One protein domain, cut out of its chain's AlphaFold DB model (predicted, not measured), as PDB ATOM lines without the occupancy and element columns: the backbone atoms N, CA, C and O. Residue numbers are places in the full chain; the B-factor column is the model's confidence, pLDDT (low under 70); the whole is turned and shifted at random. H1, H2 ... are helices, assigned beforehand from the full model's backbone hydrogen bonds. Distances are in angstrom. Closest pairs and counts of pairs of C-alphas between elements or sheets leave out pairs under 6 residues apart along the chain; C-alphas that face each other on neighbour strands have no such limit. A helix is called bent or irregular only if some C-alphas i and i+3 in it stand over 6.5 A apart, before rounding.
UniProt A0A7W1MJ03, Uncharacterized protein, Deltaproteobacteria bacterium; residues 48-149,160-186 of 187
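Overview. This is residues 48 to 149 and 160 to 186 of the 187 residues of an uncharacterized protein of Deltaproteobacteria bacterium (UniProt A0A7W1MJ03). H1, H2 and H5 form a three-helix bundle, with H3 packed on H2 and H5 at one side. At another side the hairpin of H6 and H7 packs on the bundle, H7 on H1 and H6 on both H1 and H5, while H4 touches no helix. The printed part has 129 residues with seven named helices, H1 to H7 in chain order, and no named strand: all helix. It is compact, with a radius of gyration of the C-alphas of 14.5 A and spans of 40 by 35 by 30 A.

Along the chain. H1, residues 48 to 62, begins at C-alpha 48 (264.653, 196.759, 196.168) and is 20.6 A long. H2 is residues 75 to 90, 22.8 A; H3, 94 to 102; H4, 106 to 111, only just irregular, C-alphas 107 and 110 being 6.6 A apart. H5 is residues 122 to 136, 20.8 A; H6, 160 to 166; H7, 171 to 184, 19.6 A, ending at C-alpha 184 (266.435, 196.682, 208.747).

Arrangement. H1 touches H5 at a shallow tilt of 21 degrees, opposite ways, the closest C-alphas, of Ala 54 and Ala 131, 5.0 A apart. H1 and H2 form a hairpin, closest at the C-alphas of Leu 55 and Leu 82, 6.7 A. H3 touches H2, closest at Asn 96 and Trp 88, C-alphas 5.1 A apart. H7, with residues 178 to 184 alone, touches H1 at a steep tilt of 41 degrees, closest at the C-alphas of Val 182 and Ala 53, 4.6 A. Every O i to N i+4 pair is within hydrogen-bond range in H2, H3, H6 and H7; H1 has 9 of 11, H5 10 of 11, and H4 0 of 2, with 2 of 3 O i to N i+3 pairs.

Size, cuts and confidence. The C-alphas farthest apart, of Ser 95 and Ser 170, are 40.4 A apart. Residues 150 to 159 are not printed; C-alphas 149 and 160 are 16.7 A apart across the cut. The link from H1 to H2 is long. pLDDT is under 70 in residues 68 to 72, 106 to 118 and 138 to 146.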
ATOM      1  N   LYS A  48     264.297 197.966 195.401       93.50
ATOM      2  CA  LYS A  48     264.653 196.759 196.168       93.50
ATOM      3  C   LYS A  48     264.457 197.000 197.656       93.50
ATOM      4  O   LYS A  48     263.955 196.111 198.340       93.50
ATOM      5  N   HIS A  49     264.835 198.170 198.167       95.31
ATOM      6  CA  HIS A  49     264.520 198.561 199.544       95.31
ATOM      7  C   HIS A  49     263.009 198.606 199.766       95.31
ATOM      8  O   HIS A  49     262.533 197.986 200.712       95.31
ATOM      9  N   ALA A  50     262.244 199.200 198.848       95.00
ATOM     10  CA  ALA A  50     260.785 199.257 198.941       95.00
ATOM     11  C   ALA A  50     260.143 197.870 199.095       95.00
ATOM     12  O   ALA A  50     259.349 197.640 200.008       95.00
ATOM     13  N   VAL A  51     260.524 196.920 198.237       96.12
ATOM     14  CA  VAL A  51     259.988 195.553 198.281       96.12
ATOM     15  C   VAL A  51     260.443 194.814 199.542       96.12
ATOM     16  O   VAL A  51     259.629 194.144 200.176       96.12
ATOM     17  N   ARG A  52     261.717 194.946 199.942       97.81
ATOM     18  CA  ARG A  52     262.232 194.344 201.186       97.81
ATOM     19  C   ARG A  52     261.492 194.885 202.411       97.81
ATOM     20  O   ARG A  52     261.095 194.094 203.261       97.81
ATOM     21  N   ALA A  53     261.263 196.196 202.471       97.50
ATOM     22  CA  ALA A  53     260.557 196.853 203.565       97.50
ATOM     23  C   ALA A  53     259.100 196.383 203.641       97.50
ATOM     24  O   ALA A  53     258.662 195.942 204.702       97.50
ATOM     25  N   ALA A  54     258.380 196.385 202.512       96.62
ATOM     26  CA  ALA A  54     256.999 195.909 202.438       96.62
ATOM     27  C   ALA A  54     256.872 194.433 202.858       96.62
ATOM     28  O   ALA A  54     255.984 194.071 203.633       96.62
ATOM     29  N   LEU A  55     257.797 193.582 202.404       97.94
ATOM     30  CA  LEU A  55     257.858 192.177 202.800       97.94
ATOM     31  C   LEU A  55     258.144 192.013 204.300       97.94
ATOM     32  O   LEU A  55     257.507 191.187 204.955       97.94
ATOM     33  N   ALA A  56     259.093 192.780 204.842       98.19
ATOM     34  CA  ALA A  56     259.479 192.719 206.248       98.19
ATOM     35  C   ALA A  56     258.316 193.097 207.174       98.19
ATOM     36  O   ALA A  56     258.035 192.353 208.112       98.19
ATOM     37  N   VAL A  57     257.586 194.180 206.881       97.75
ATOM     38  CA  VAL A  57     256.423 194.564 207.698       97.75
ATOM     39  C   VAL A  57     255.275 193.570 207.583       97.75
ATOM     40  O   VAL A  57     254.687 193.212 208.599       97.75
ATOM     41  N   CYS A  58     254.985 193.036 206.391       97.50
ATOM     42  CA  CYS A  58     253.912 192.047 206.240       97.50
ATOM     43  C   CYS A  58     254.170 190.785 207.077       97.50
ATOM     44  O   CYS A  58     253.239 190.211 207.645       97.50
ATOM     45  N   LYS A  59     255.436 190.364 207.208       97.44
ATOM     46  CA  LYS A  59     255.817 189.213 208.041       97.44
ATOM     47  C   LYS A  59     255.514 189.410 209.532       97.44
ATOM     48  O   LYS A  59     255.313 188.404 210.206       97.44
ATOM     49  N   LEU A  60     255.426 190.648 210.033       97.38
ATOM     50  CA  LEU A  60     255.067 190.923 211.434       97.38
ATOM     51  C   LEU A  60     253.657 190.425 211.777       97.38
ATOM     52  O   LEU A  60     253.412 189.992 212.898       97.38
ATOM     53  N   VAL A  61     252.739 190.466 210.807       95.12
ATOM     54  CA  VAL A  61     251.310 190.189 211.025       95.12
ATOM     55  C   VAL A  61     250.795 188.977 210.253       95.12
ATOM     56  O   VAL A  61     249.713 188.480 210.540       95.12
ATOM     57  N   ALA A  62     251.558 188.438 209.300       92.81
ATOM     58  CA  ALA A  62     251.115 187.293 208.502       92.81
ATOM     59  C   ALA A  62     250.772 186.062 209.361       92.81
ATOM     60  O   ALA A  62     249.868 185.305 209.017       92.81
ATOM     61  N   GLY A  63     251.470 185.865 210.485       90.44
ATOM     62  CA  GLY A  63     251.233 184.746 211.400       90.44
ATOM     63  C   GLY A  63     249.922 184.829 212.189       90.44
ATOM     64  O   GLY A  63     249.457 183.804 212.678       90.44
ATOM     65  N   THR A  64     249.314 186.015 212.297       88.56
ATOM     66  CA  THR A  64     248.068 186.223 213.054       88.56
ATOM     67  C   THR A  64     246.815 186.076 212.189       88.56
ATOM     68  O   THR A  64     245.703 186.074 212.714       88.56
ATOM     69  N   TYR A  65     246.976 185.921 210.869       87.19
ATOM     70  CA  TYR A  65     245.859 185.734 209.950       87.19
ATOM     71  C   TYR A  65     245.226 184.337 210.116       87.19
ATOM     72  O   TYR A  65     245.956 183.338 210.117       87.19
ATOM     73  N   PRO A  66     243.889 184.230 210.241       84.44
ATOM     74  CA  PRO A  66     243.221 182.979 210.584       84.44
ATOM     75  C   PRO A  66     243.364 181.901 209.502       84.44
ATOM     76  O   PRO A  66     243.356 182.169 208.299       84.44
ATOM     77  N   ILE A  67     243.441 180.643 209.943       79.88
ATOM     78  CA  ILE A  67     243.411 179.468 209.067       79.88
ATOM     79  C   ILE A  67     241.949 179.040 208.908       79.88
ATOM     80  O   ILE A  67     241.372 178.456 209.820       79.88
ATOM     81  N   GLY A  68     241.370 179.310 207.738       61.91
ATOM     82  CA  GLY A  68     240.049 178.813 207.355       61.91
ATOM     83  C   GLY A  68     238.928 179.827 207.561       61.91
ATOM     84  O   GLY A  68     238.415 179.994 208.662       61.91
ATOM     85  N   ASN A  69     238.507 180.460 206.468       55.53
ATOM     86  CA  ASN A  69     237.164 181.009 206.342       55.53
ATOM     87  C   ASN A  69     236.819 181.131 204.850       55.53
ATOM     88  O   ASN A  69     237.536 181.805 204.117       55.53
ATOM     89  N   GLU A  70     235.753 180.472 204.393       54.84
ATOM     90  CA  GLU A  70     235.358 180.430 202.970       54.84
ATOM     91  C   GLU A  70     234.902 181.801 202.433       54.84
ATOM     92  O   GLU A  70     234.862 182.012 201.224       54.84
ATOM     93  N   ALA A  71     234.592 182.748 203.326       57.34
ATOM     94  CA  ALA A  71     234.161 184.106 202.984       57.34
ATOM     95  C   ALA A  71     235.313 185.127 202.843       57.34
ATOM     96  O   ALA A  71     235.056 186.306 202.604       57.34
ATOM     97  N   GLN A  72     236.571 184.714 203.035       67.69
ATOM     98  CA  GLN A  72     237.753 185.585 202.986       67.69
ATOM     99  C   GLN A  72     238.848 184.977 202.105       67.69
ATOM    100  O   GLN A  72     238.810 183.792 201.775       67.69
ATOM    101  N   ALA A  73     239.849 185.787 201.747       77.06
ATOM    102  CA  ALA A  73     241.035 185.272 201.076       77.06
ATOM    103  C   ALA A  73     241.690 184.193 201.966       77.06
ATOM    104  O   ALA A  73     241.933 184.436 203.150       77.06
ATOM    105  N   PRO A  74     241.969 182.989 201.446       82.81
ATOM    106  CA  PRO A  74     242.514 181.915 202.267       82.81
ATOM    107  C   PRO A  74     243.908 182.289 202.779       82.81
ATOM    108  O   PRO A  74     244.670 182.941 202.079       82.81
ATOM    109  N   LYS A  75     244.321 181.793 203.951       86.62
ATOM    110  CA  LYS A  75     245.694 181.985 204.469       86.62
ATOM    111  C   LYS A  75     246.783 181.644 203.438       86.62
ATOM    112  O   LYS A  75     247.804 182.324 203.355       86.62
ATOM    113  N   GLN A  76     246.523 180.632 202.606       87.94
ATOM    114  CA  GLN A  76     247.392 180.227 201.503       87.94
ATOM    115  C   GLN A  76     247.662 181.359 200.498       87.94
ATOM    116  O   GLN A  76     248.748 181.392 199.923       87.94
ATOM    117  N   TYR A  77     246.720 182.284 200.296       87.25
ATOM    118  CA  TYR A  77     246.912 183.475 199.468       87.25
ATOM    119  C   TYR A  77     248.067 184.329 199.997       87.25
ATOM    120  O   TYR A  77     249.035 184.576 199.278       87.25
ATOM    121  N   ILE A  78     248.005 184.697 201.281       89.81
ATOM    122  CA  ILE A  78     249.039 185.496 201.951       89.81
ATOM    123  C   ILE A  78     250.387 184.781 201.869       89.81
ATOM    124  O   ILE A  78     251.380 185.372 201.453       89.81
ATOM    125  N   ASP A  79     250.414 183.489 202.197       93.06
ATOM    126  CA  ASP A  79     251.655 182.712 202.200       93.06
ATOM    127  C   ASP A  79     252.271 182.600 200.802       93.06
ATOM    128  O   ASP A  79     253.476 182.794 200.632       93.06
ATOM    129  N   THR A  80     251.446 182.360 199.781       92.88
ATOM    130  CA  THR A  80     251.893 182.271 198.383       92.88
ATOM    131  C   THR A  80     252.411 183.614 197.874       92.88
ATOM    132  O   THR A  80     253.437 183.655 197.183       92.88
ATOM    133  N   MET A  81     251.744 184.716 198.228       92.81
ATOM    134  CA  MET A  81     252.170 186.061 197.854       92.81
ATOM    135  C   MET A  81     253.516 186.412 198.494       92.81
ATOM    136  O   MET A  81     254.470 186.730 197.782       92.81
ATOM    137  N   LEU A  82     253.635 186.284 199.818       96.19
ATOM    138  CA  LEU A  82     254.869 186.614 200.538       96.19
ATOM    139  C   LEU A  82     256.040 185.722 200.106       96.19
ATOM    140  O   LEU A  82     257.154 186.220 199.944       96.19
ATOM    141  N   ALA A  83     255.800 184.434 199.840       97.06
ATOM    142  CA  ALA A  83     256.818 183.537 199.295       97.06
ATOM    143  C   ALA A  83     257.250 183.934 197.872       97.06
ATOM    144  O   ALA A  83     258.424 183.823 197.515       97.06
ATOM    145  N   SER A  84     256.327 184.415 197.038       96.38
ATOM    146  CA  SER A  84     256.653 184.879 195.684       96.38
ATOM    147  C   SER A  84     257.450 186.183 195.706       96.38
ATOM    148  O   SER A  84     258.439 186.295 194.983       96.38
ATOM    149  N   ILE A  85     257.093 187.123 196.585       96.81
ATOM    150  CA  ILE A  85     257.851 188.364 196.793       96.81
ATOM    151  C   ILE A  85     259.250 188.049 197.340       96.81
ATOM    152  O   ILE A  85     260.233 188.588 196.841       96.81
ATOM    153  N   GLN A  86     259.367 187.128 198.304       97.94
ATOM    154  CA  GLN A  86     260.658 186.676 198.837       97.94
ATOM    155  C   GLN A  86     261.568 186.118 197.731       97.94
ATOM    156  O   GLN A  86     262.722 186.529 197.623       97.94
ATOM    157  N   ARG A  87     261.043 185.257 196.847       97.31
ATOM    158  CA  ARG A  87     261.801 184.745 195.689       97.31
ATOM    159  C   ARG A  87     262.247 185.854 194.736       97.31
ATOM    160  O   ARG A  87     263.335 185.774 194.167       97.31
ATOM    161  N   TRP A  88     261.423 186.885 194.548       96.38
ATOM    162  CA  TRP A  88     261.807 188.053 193.754       96.38
ATOM    163  C   TRP A  88     262.924 188.862 194.424       96.38
ATOM    164  O   TRP A  88     263.857 189.267 193.738       96.38
ATOM    165  N   VAL A  89     262.877 189.054 195.748       96.25
ATOM    166  CA  VAL A  89     263.947 189.730 196.507       96.25
ATOM    167  C   VAL A  89     265.277 188.985 196.360       96.25
ATOM    168  O   VAL A  89     266.307 189.616 196.135       96.25
ATOM    169  N   GLU A  90     265.254 187.654 196.437       96.81
ATOM    170  CA  GLU A  90     266.442 186.801 196.283       96.81
ATOM    171  C   GLU A  90     266.987 186.795 194.846       96.81
ATOM    172  O   GLU A  90     268.199 186.761 194.639       96.81
ATOM    173  N   ASN A  91     266.103 186.833 193.843       96.38
ATOM    174  CA  ASN A  91     266.471 186.842 192.430       96.38
ATOM    175  C   ASN A  91     265.445 187.638 191.589       96.38
ATOM    176  O   ASN A  91     264.453 187.060 191.125       96.38
ATOM    177  N   PRO A  92     265.667 188.944 191.351       93.19
ATOM    178  CA  PRO A  92     264.720 189.813 190.651       93.19
ATOM    179  C   PRO A  92     264.773 189.600 189.129       93.19
ATOM    180  O   PRO A  92     265.265 190.428 188.367       93.19
ATOM    181  N   SER A  93     264.257 188.454 188.685       93.94
ATOM    182  CA  SER A  93     264.119 188.070 187.277       93.94
ATOM    183  C   SER A  93     262.703 188.327 186.755       93.94
ATOM    184  O   SER A  93     261.754 188.399 187.535       93.94
ATOM    185  N   HIS A  94     262.530 188.383 185.430       91.12
ATOM    186  CA  HIS A  94     261.204 188.479 184.800       91.12
ATOM    187  C   HIS A  94     260.268 187.332 185.228       91.12
ATOM    188  O   HIS A  94     259.096 187.550 185.503       91.12
ATOM    189  N   SER A  95     260.781 186.102 185.349       94.62
ATOM    190  CA  SER A  95     259.974 184.952 185.784       94.62
ATOM    191  C   SER A  95     259.499 185.081 187.236       94.62
ATOM    192  O   SER A  95     258.340 184.786 187.536       94.62
ATOM    193  N   ASN A  96     260.365 185.557 188.137       94.88
ATOM    194  CA  ASN A  96     259.977 185.807 189.525       94.88
ATOM    195  C   ASN A  96     259.066 187.026 189.646       94.88
ATOM    196  O   ASN A  96     258.188 187.027 190.501       94.88
ATOM    197  N   HIS A  97     259.237 188.021 188.772       91.19
ATOM    198  CA  HIS A  97     258.313 189.136 188.648       91.19
ATOM    199  C   HIS A  97     256.922 188.583 188.330       91.19
ATOM    200  O   HIS A  97     256.080 188.611 189.217       91.19
ATOM    201  N   GLU A  98     256.730 187.914 187.185       89.75
ATOM    202  CA  GLU A  98     255.465 187.278 186.761       89.75
ATOM    203  C   GLU A  98     254.834 186.344 187.804       89.75
ATOM    204  O   GLU A  98     253.607 186.277 187.929       89.75
ATOM    205  N   SER A  99     255.660 185.647 188.587       91.12
ATOM    206  CA  SER A  99     255.188 184.812 189.696       91.12
ATOM    207  C   SER A  99     254.470 185.634 190.773       91.12
ATOM    208  O   SER A  99     253.442 185.194 191.279       91.12
ATOM    209  N   VAL A 100     254.958 186.838 191.092       90.25
ATOM    210  CA  VAL A 100     254.310 187.757 192.043       90.25
ATOM    211  C   VAL A 100     252.957 188.252 191.514       90.25
ATOM    212  O   VAL A 100     251.989 188.255 192.268       90.25
ATOM    213  N   ARG A 101     252.827 188.603 190.223       85.69
ATOM    214  CA  ARG A 101     251.515 189.001 189.650       85.69
ATOM    215  C   ARG A 101     250.543 187.849 189.621       85.69
ATOM    216  O   ARG A 101     249.369 188.047 189.893       85.69
ATOM    217  N   SER A 102     251.024 186.661 189.276       85.25
ATOM    218  CA  SER A 102     250.177 185.469 189.210       85.25
ATOM    219  C   SER A 102     249.686 185.035 190.595       85.25
ATOM    220  O   SER A 102     248.651 184.389 190.689       85.25
ATOM    221  N   ALA A 103     250.406 185.404 191.661       85.38
ATOM    222  CA  ALA A 103     249.970 185.194 193.037       85.38
ATOM    223  C   ALA A 103     248.870 186.171 193.482       85.38
ATOM    224  O   ALA A 103     248.227 185.894 194.487       85.38
ATOM    225  N   LEU A 104     248.659 187.296 192.782       80.25
ATOM    226  CA  LEU A 104     247.656 188.303 193.138       80.25
ATOM    227  C   LEU A 104     246.248 187.780 192.860       80.25
ATOM    228  O   LEU A 104     245.914 187.432 191.725       80.25
ATOM    229  N   ASP A 105     245.400 187.783 193.883       72.25
ATOM    230  CA  ASP A 105     244.027 187.322 193.754       72.25
ATOM    231  C   ASP A 105     243.168 188.426 193.124       72.25
ATOM    232  O   ASP A 105     242.699 189.361 193.776       72.25
ATOM    233  N   VAL A 106     242.965 188.329 191.810       60.59
ATOM    234  CA  VAL A 106     242.131 189.276 191.059       60.59
ATOM    235  C   VAL A 106     240.635 189.100 191.323       60.59
ATOM    236  O   VAL A 106     239.870 190.019 191.034       60.59
ATOM    237  N   THR A 107     240.197 187.973 191.901       56.69
ATOM    238  CA  THR A 107     238.783 187.766 192.274       56.69
ATOM    239  C   THR A 107     238.377 188.660 193.447       56.69
ATOM    240  O   THR A 107     237.206 189.011 193.599       56.69
ATOM    241  N   ARG A 108     239.371 189.190 194.169       57.94
ATOM    242  CA  ARG A 108     239.223 190.234 195.183       57.94
ATOM    243  C   ARG A 108     238.816 191.607 194.621       57.94
ATOM    244  O   ARG A 108     238.516 192.500 195.403       57.94
ATOM    245  N   GLN A 109     238.718 191.800 193.295       47.28
ATOM    246  CA  GLN A 109     238.143 193.026 192.704       47.28
ATOM    247  C   GLN A 109     236.714 193.334 193.195       47.28
ATOM    248  O   GLN A 109     236.290 194.486 193.143       47.28
ATOM    249  N   VAL A 110     235.999 192.349 193.750       47.59
ATOM    250  CA  VAL A 110     234.699 192.544 194.421       47.59
ATOM    251  C   VAL A 110     234.819 193.386 195.715       47.59
ATOM    252  O   VAL A 110     233.832 193.958 196.169       47.59
ATOM    253  N   HIS A 111     236.026 193.542 196.272       48.88
ATOM    254  CA  HIS A 111     236.311 194.254 197.527       48.88
ATOM    255  C   HIS A 111     236.797 195.696 197.336       48.88
ATOM    256  O   HIS A 111     236.898 196.424 198.318       48.88
ATOM    257  N   ALA A 112     237.062 196.141 196.101       45.09
ATOM    258  CA  ALA A 112     237.618 197.470 195.806       45.09
ATOM    259  C   ALA A 112     236.730 198.659 196.259       45.09
ATOM    260  O   ALA A 112     237.127 199.812 196.114       45.09
ATOM    261  N   TRP A 113     235.544 198.374 196.807       48.25
ATOM    262  CA  TRP A 113     234.550 199.335 197.291       48.25
ATOM    263  C   TRP A 113     234.118 199.096 198.749       48.25
ATOM    264  O   TRP A 113     233.135 199.686 199.193       48.25
ATOM    265  N   GLN A 114     234.791 198.208 199.486       57.22
ATOM    266  CA  GLN A 114     234.428 197.857 200.861       57.22
ATOM    267  C   GLN A 114     235.313 198.604 201.865       57.22
ATOM    268  O   GLN A 114     236.528 198.669 201.703       57.22
ATOM    269  N   ALA A 115     234.689 199.177 202.895       63.12
ATOM    270  CA  ALA A 115     235.391 199.882 203.964       63.12
ATOM    271  C   ALA A 115     235.952 198.897 205.025       63.12
ATOM    272  O   ALA A 115     235.471 197.761 205.111       63.12
ATOM    273  N   PRO A 116     236.971 199.296 205.819       65.75
ATOM    274  CA  PRO A 116     237.680 198.410 206.754       65.75
ATOM    275  C   PRO A 116     236.779 197.716 207.785       65.75
ATOM    276  O   PRO A 116     237.081 196.618 208.242       65.75
ATOM    277  N   ASP A 117     235.661 198.348 208.134       68.62
ATOM    278  CA  ASP A 117     234.628 197.871 209.054       68.62
ATOM    279  C   ASP A 117     233.800 196.697 208.505       68.62
ATOM    280  O   ASP A 117     233.185 195.958 209.274       68.62
ATOM    281  N   HIS A 118     233.812 196.483 207.189       64.44
ATOM    282  CA  HIS A 118     233.041 195.431 206.525       64.44
ATOM    283  C   HIS A 118     233.842 194.150 206.255       64.44
ATOM    284  O   HIS A 118     233.247 193.120 205.933       64.44
ATOM    285  N   ILE A 119     235.175 194.189 206.374       71.19
ATOM    286  CA  ILE A 119     236.053 193.054 206.066       71.19
ATOM    287  C   ILE A 119     236.931 192.734 207.284       71.19
ATOM    288  O   ILE A 119     237.857 193.485 207.599       71.19
ATOM    289  N   PRO A 120     236.737 191.579 207.945       72.31
ATOM    290  CA  PRO A 120     237.679 191.131 208.961       72.31
ATOM    291  C   PRO A 120     239.086 190.989 208.368       72.31
ATOM    292  O   PRO A 120     239.255 190.479 207.260       72.31
ATOM    293  N   HIS A 121     240.100 191.440 209.109       82.12
ATOM    294  CA  HIS A 121     241.507 191.429 208.684       82.12
ATOM    295  C   HIS A 121     241.798 192.218 207.393       82.12
ATOM    296  O   HIS A 121     242.802 191.948 206.727       82.12
ATOM    297  N   PHE A 122     240.953 193.204 207.056       84.38
ATOM    298  CA  PHE A 122     241.125 194.107 205.913       84.38
ATOM    299  C   PHE A 122     242.573 194.576 205.753       84.38
ATOM    300  O   PHE A 122     243.194 194.330 204.722       84.38
ATOM    301  N   TRP A 123     243.135 195.158 206.813       88.19
ATOM    302  CA  TRP A 123     244.467 195.754 206.793       88.19
ATOM    303  C   TRP A 123     245.595 194.754 206.515       88.19
ATOM    304  O   TRP A 123     246.548 195.093 205.822       88.19
ATOM    305  N   THR A 124     245.492 193.505 206.983       90.19
ATOM    306  CA  THR A 124     246.494 192.477 206.656       90.19
ATOM    307  C   THR A 124     246.494 192.177 205.160       90.19
ATOM    308  O   THR A 124     247.555 192.027 204.558       90.19
ATOM    309  N   LEU A 125     245.311 192.096 204.554       87.25
ATOM    310  CA  LEU A 125     245.177 191.800 203.133       87.25
ATOM    311  C   LEU A 125     245.600 192.997 202.270       87.25
ATOM    312  O   LEU A 125     246.355 192.811 201.322       87.25
ATOM    313  N   GLU A 126     245.211 194.219 202.648       86.44
ATOM    314  CA  GLU A 126     245.676 195.443 201.980       86.44
ATOM    315  C   GLU A 126     247.202 195.585 202.034       86.44
ATOM    316  O   GLU A 126     247.825 195.953 201.039       86.44
ATOM    317  N   ALA A 127     247.828 195.241 203.166       91.12
ATOM    318  CA  ALA A 127     249.282 195.272 203.291       91.12
ATOM    319  C   ALA A 127     249.966 194.331 202.289       91.12
ATOM    320  O   ALA A 127     250.915 194.723 201.609       91.12
ATOM    321  N   VAL A 128     249.473 193.096 202.171       90.88
ATOM    322  CA  VAL A 128     250.022 192.075 201.264       90.88
ATOM    323  C   VAL A 128     249.823 192.469 199.799       90.88
ATOM    324  O   VAL A 128     250.739 192.315 198.985       90.88
ATOM    325  N   ASP A 129     248.663 193.035 199.468       87.69
ATOM    326  CA  ASP A 129     248.358 193.527 198.124       87.69
ATOM    327  C   ASP A 129     249.283 194.697 197.760       87.69
ATOM    328  O   ASP A 129     249.884 194.716 196.682       87.69
ATOM    329  N   HIS A 130     249.491 195.644 198.674       88.50
ATOM    330  CA  HIS A 130     250.429 196.743 198.468       88.50
ATOM    331  C   HIS A 130     251.894 196.287 198.392       88.50
ATOM    332  O   HIS A 130     252.652 196.840 197.592       88.50
ATOM    333  N   ALA A 131     252.289 195.239 199.117       92.44
ATOM    334  CA  ALA A 131     253.621 194.649 198.990       92.44
ATOM    335  C   ALA A 131     253.834 194.020 197.604       92.44
ATOM    336  O   ALA A 131     254.899 194.184 197.004       92.44
ATOM    337  N   CYS A 132     252.802 193.377 197.046       90.69
ATOM    338  CA  CYS A 132     252.797 192.950 195.648       90.69
ATOM    339  C   CYS A 132     252.962 194.156 194.712       90.69
ATOM    340  O   CYS A 132     253.831 194.160 193.842       90.69
ATOM    341  N   LEU A 133     252.209 195.236 194.927       87.12
ATOM    342  CA  LEU A 133     252.300 196.442 194.097       87.12
ATOM    343  C   LEU A 133     253.642 197.180 194.217       87.12
ATOM    344  O   LEU A 133     254.009 197.888 193.285       87.12
ATOM    345  N   ALA A 134     254.407 197.010 195.295       90.69
ATOM    346  CA  ALA A 134     255.781 197.516 195.363       90.69
ATOM    347  C   ALA A 134     256.700 196.789 194.361       90.69
ATOM    348  O   ALA A 134     257.636 197.383 193.823       90.69
ATOM    349  N   VAL A 135     256.398 195.522 194.045       91.38
ATOM    350  CA  VAL A 135     257.040 194.802 192.941       91.38
ATOM    351  C   VAL A 135     256.521 195.314 191.598       91.38
ATOM    352  O   VAL A 135     257.329 195.444 190.700       91.38
ATOM    353  N   TRP A 136     255.240 195.651 191.440       82.06
ATOM    354  CA  TRP A 136     254.596 195.941 190.137       82.06
ATOM    355  C   TRP A 136     254.302 197.422 189.838       82.06
ATOM    356  O   TRP A 136     253.538 197.733 188.922       82.06
ATOM    357  N   SER A 137     254.841 198.350 190.630       72.50
ATOM    358  CA  SER A 137     254.505 199.777 190.555       72.50
ATOM    359  C   SER A 137     254.588 200.310 189.118       72.50
ATOM    360  O   SER A 137     255.632 200.178 188.479       72.50
ATOM    361  N   GLY A 138     253.501 200.916 188.629       57.66
ATOM    362  CA  GLY A 138     253.388 201.450 187.265       57.66
ATOM    363  C   GLY A 138     252.680 200.549 186.239       57.66
ATOM    364  O   GLY A 138     252.327 201.045 185.174       57.66
ATOM    365  N   GLU A 139     252.400 199.275 186.546       54.69
ATOM    366  CA  GLU A 139     251.852 198.315 185.562       54.69
ATOM    367  C   GLU A 139     250.351 197.997 185.719       54.69
ATOM    368  O   GLU A 139     249.769 197.291 184.893       54.69
ATOM    369  N   ARG A 140     249.673 198.533 186.747       50.00
ATOM    370  CA  ARG A 140     248.241 198.276 186.988       50.00
ATOM    371  C   ARG A 140     247.365 199.439 186.506       50.00
ATOM    372  O   ARG A 140     247.254 200.465 187.167       50.00
ATOM    373  N   SER A 141     246.675 199.232 185.388       41.00
ATOM    374  CA  SER A 141     245.751 200.169 184.723       41.00
ATOM    375  C   SER A 141     244.398 200.380 185.432       41.00
ATOM    376  O   SER A 141     243.528 201.055 184.891       41.00
ATOM    377  N   SER A 142     244.200 199.823 186.633       44.38
ATOM    378  CA  SER A 142     242.926 199.880 187.371       44.38
ATOM    379  C   SER A 142     242.900 200.852 188.558       44.38
ATOM    380  O   SER A 142     241.829 201.062 189.120       44.38
ATOM    381  N   TYR A 143     244.034 201.435 188.962       45.56
ATOM    382  CA  TYR A 143     244.037 202.544 189.922       45.56
ATOM    383  C   TYR A 143     243.997 203.868 189.157       45.56
ATOM    384  O   TYR A 143     244.740 204.055 188.197       45.56
ATOM    385  N   ILE A 144     243.142 204.792 189.603       45.06
ATOM    386  CA  ILE A 144     242.948 206.126 189.001       45.06
ATOM    387  C   ILE A 144     244.269 206.925 188.943       45.06
ATOM    388  O   ILE A 144     244.410 207.824 188.117       45.06
ATOM    389  N   VAL A 145     245.261 206.566 189.769       49.22
ATOM    390  CA  VAL A 145     246.605 207.154 189.781       49.22
ATOM    391  C   VAL A 145     247.657 206.033 189.844       49.22
ATOM    392  O   VAL A 145     247.583 205.201 190.755       49.22
ATOM    393  N   PRO A 146     248.642 205.986 188.924       58.00
ATOM    394  CA  PRO A 146     249.793 205.095 189.047       58.00
ATOM    395  C   PRO A 146     250.543 205.391 190.351       58.00
ATOM    396  O   PRO A 146     250.959 206.524 190.580       58.00
ATOM    397  N   MET A 147     250.709 204.387 191.212       75.38
ATOM    398  CA  MET A 147     251.487 204.522 192.448       75.38
ATOM    399  C   MET A 147     252.918 204.035 192.225       75.38
ATOM    400  O   MET A 147     253.125 202.964 191.649       75.38
ATOM    401  N   ASP A 148     253.892 204.820 192.693       85.19
ATOM    402  CA  ASP A 148     255.303 204.432 192.731       85.19
ATOM    403  C   ASP A 148     255.564 203.334 193.790       85.19
ATOM    404  O   ASP A 148     254.754 203.105 194.696       85.19
ATOM    405  N   PHE A 149     256.690 202.620 193.673       89.38
ATOM    406  CA  PHE A 149     257.022 201.508 194.576       89.38
ATOM    407  C   PHE A 149     257.175 201.959 196.035       89.38
ATOM    408  O   PHE A 149     256.802 201.210 196.939       89.38
ATOM    409  N   VAL A 160     249.994 197.588 208.091       95.38
ATOM    410  CA  VAL A 160     250.526 196.767 209.189       95.38
ATOM    411  C   VAL A 160     250.436 197.504 210.523       95.38
ATOM    412  O   VAL A 160     250.032 196.892 211.508       95.38
ATOM    413  N   PHE A 161     250.736 198.803 210.559       95.12
ATOM    414  CA  PHE A 161     250.548 199.626 211.754       95.12
ATOM    415  C   PHE A 161     249.106 199.537 212.284       95.12
ATOM    416  O   PHE A 161     248.925 199.241 213.464       95.12
ATOM    417  N   HIS A 162     248.093 199.653 211.417       92.31
ATOM    418  CA  HIS A 162     246.684 199.479 211.811       92.31
ATOM    419  C   HIS A 162     246.358 198.080 212.330       92.31
ATOM    420  O   HIS A 162     245.567 197.934 213.262       92.31
ATOM    421  N   VAL A 163     246.953 197.027 211.761       92.88
ATOM    422  CA  VAL A 163     246.784 195.664 212.297       92.88
ATOM    423  C   VAL A 163     247.344 195.575 213.717       92.88
ATOM    424  O   VAL A 163     246.679 195.044 214.604       92.88
ATOM    425  N   LEU A 164     248.548 196.105 213.948       95.25
ATOM    426  CA  LEU A 164     249.201 196.050 215.256       95.25
ATOM    427  C   LEU A 164     248.395 196.823 216.310       95.25
ATOM    428  O   LEU A 164     248.069 196.264 217.359       95.25
ATOM    429  N   THR A 165     247.985 198.058 216.018       93.50
ATOM    430  CA  THR A 165     247.216 198.881 216.966       93.50
ATOM    431  C   THR A 165     245.817 198.321 217.221       93.50
ATOM    432  O   THR A 165     245.402 198.220 218.377       93.50
ATOM    433  N   SER A 166     245.108 197.848 216.189       90.69
ATOM    434  CA  SER A 166     243.790 197.210 216.366       90.69
ATOM    435  C   SER A 166     243.849 195.881 217.130       90.69
ATOM    436  O   SER A 166     242.857 195.482 217.739       90.69
ATOM    437  N   SER A 167     245.011 195.222 217.164       89.62
ATOM    438  CA  SER A 167     245.253 194.032 217.990       89.62
ATOM    439  C   SER A 167     245.580 194.336 219.462       89.62
ATOM    440  O   SER A 167     245.763 193.411 220.251       89.62
ATOM    441  N   GLY A 168     245.619 195.619 219.849       92.50
ATOM    442  CA  GLY A 168     245.844 196.072 221.226       92.50
ATOM    443  C   GLY A 168     247.284 196.480 221.550       92.50
ATOM    444  O   GLY A 168     247.580 196.761 222.711       92.50
ATOM    445  N   GLN A 169     248.182 196.527 220.561       95.31
ATOM    446  CA  GLN A 169     249.534 197.060 220.747       95.31
ATOM    447  C   GLN A 169     249.501 198.589 220.889       95.31
ATOM    448  O   GLN A 169     248.695 199.261 220.244       95.31
ATOM    449  N   SER A 170     250.382 199.153 221.724       95.88
ATOM    450  CA  SER A 170     250.503 200.609 221.840       95.88
ATOM    451  C   SER A 170     251.009 201.221 220.528       95.88
ATOM    452  O   SER A 170     251.776 200.587 219.800       95.88
ATOM    453  N   GLU A 171     250.620 202.465 220.226       94.50
ATOM    454  CA  GLU A 171     251.109 203.164 219.026       94.50
ATOM    455  C   GLU A 171     252.641 203.223 218.994       94.50
ATOM    456  O   GLU A 171     253.241 202.980 217.952       94.50
ATOM    457  N   ALA A 172     253.277 203.478 220.142       93.38
ATOM    458  CA  ALA A 172     254.731 203.551 220.256       93.38
ATOM    459  C   ALA A 172     255.407 202.220 219.894       93.38
ATOM    460  O   ALA A 172     256.332 202.201 219.083       93.38
ATOM    461  N   ASP A 173     254.917 201.102 220.436       95.44
ATOM    462  CA  ASP A 173     255.483 199.785 220.131       95.44
ATOM    463  C   ASP A 173     255.216 199.391 218.670       95.44
ATOM    464  O   ASP A 173     256.066 198.773 218.029       95.44
ATOM    465  N   ALA A 174     254.039 199.736 218.135       96.00
ATOM    466  CA  ALA A 174     253.676 199.447 216.751       96.00
ATOM    467  C   ALA A 174     254.559 200.229 215.764       96.00
ATOM    468  O   ALA A 174     255.071 199.638 214.814       96.00
ATOM    469  N   ILE A 175     254.797 201.523 216.017       95.56
ATOM    470  CA  ILE A 175     255.738 202.358 215.249       95.56
ATOM    471  C   ILE A 175     257.136 201.762 215.312       95.56
ATOM    472  O   ILE A 175     257.767 201.588 214.273       95.56
ATOM    473  N   GLN A 176     257.613 201.428 216.513       95.69
ATOM    474  CA  GLN A 176     258.947 200.871 216.694       95.69
ATOM    475  C   GLN A 176     259.125 199.608 215.841       95.69
ATOM    476  O   GLN A 176     260.096 199.509 215.091       95.69
ATOM    477  N   ALA A 177     258.149 198.694 215.872       96.88
ATOM    478  CA  ALA A 177     258.182 197.461 215.090       96.88
ATOM    479  C   ALA A 177     258.238 197.711 213.572       96.88
ATOM    480  O   ALA A 177     259.040 197.086 212.871       96.88
ATOM    481  N   VAL A 178     257.415 198.625 213.044       96.50
ATOM    482  CA  VAL A 178     257.409 198.905 211.599       96.50
ATOM    483  C   VAL A 178     258.630 199.715 211.151       96.50
ATOM    484  O   VAL A 178     259.183 199.426 210.091       96.50
ATOM    485  N   VAL A 179     259.113 200.662 211.961       96.06
ATOM    486  CA  VAL A 179     260.351 201.418 211.703       96.06
ATOM    487  C   VAL A 179     261.554 200.477 211.690       96.06
ATOM    488  O   VAL A 179     262.375 200.549 210.775       96.06
ATOM    489  N   ASP A 180     261.643 199.555 212.653       96.25
ATOM    490  CA  ASP A 180     262.705 198.548 212.706       96.25
ATOM    491  C   ASP A 180     262.724 197.672 211.453       96.25
ATOM    492  O   ASP A 180     263.791 197.431 210.886       96.25
ATOM    493  N   ALA A 181     261.552 197.247 210.981       96.81
ATOM    494  CA  ALA A 181     261.429 196.467 209.757       96.81
ATOM    495  C   ALA A 181     261.848 197.262 208.503       96.81
ATOM    496  O   ALA A 181     262.577 196.730 207.666       96.81
ATOM    497  N   VAL A 182     261.440 198.533 208.375       96.38
ATOM    498  CA  VAL A 182     261.801 199.394 207.229       96.38
ATOM    499  C   VAL A 182     263.302 199.689 207.201       96.38
ATOM    500  O   VAL A 182     263.936 199.564 206.150       96.38
ATOM    501  N   VAL A 183     263.889 200.053 208.343       94.94
ATOM    502  CA  VAL A 183     265.325 200.356 208.450       94.94
ATOM    503  C   VAL A 183     266.162 199.088 208.273       94.94
ATOM    504  O   VAL A 183     267.155 199.104 207.548       94.94
ATOM    505  N   GLY A 184     265.750 197.971 208.879       94.31
ATOM    506  CA  GLY A 184     266.435 196.682 208.747       94.31
ATOM    507  C   GLY A 184     266.424 196.121 207.322       94.31
ATOM    508  O   GLY A 184     267.318 195.364 206.953       94.31
ATOM    509  N   ALA A 185     265.452 196.524 206.499       93.81
ATOM    510  CA  ALA A 185     265.316 196.113 205.105       93.81
ATOM    511  C   ALA A 185     266.221 196.869 204.110       93.81
ATOM    512  O   ALA A 185     266.231 196.522 202.927       93.81
ATOM    513  N   ALA A 186     266.956 197.896 204.553       86.56
ATOM    514  CA  ALA A 186     267.833 198.685 203.683       86.56
ATOM    515  C   ALA A 186     269.099 197.919 203.234       86.56
ATOM    516  O   ALA A 186     269.647 198.216 202.170       86.56
TER     517      ALA A 186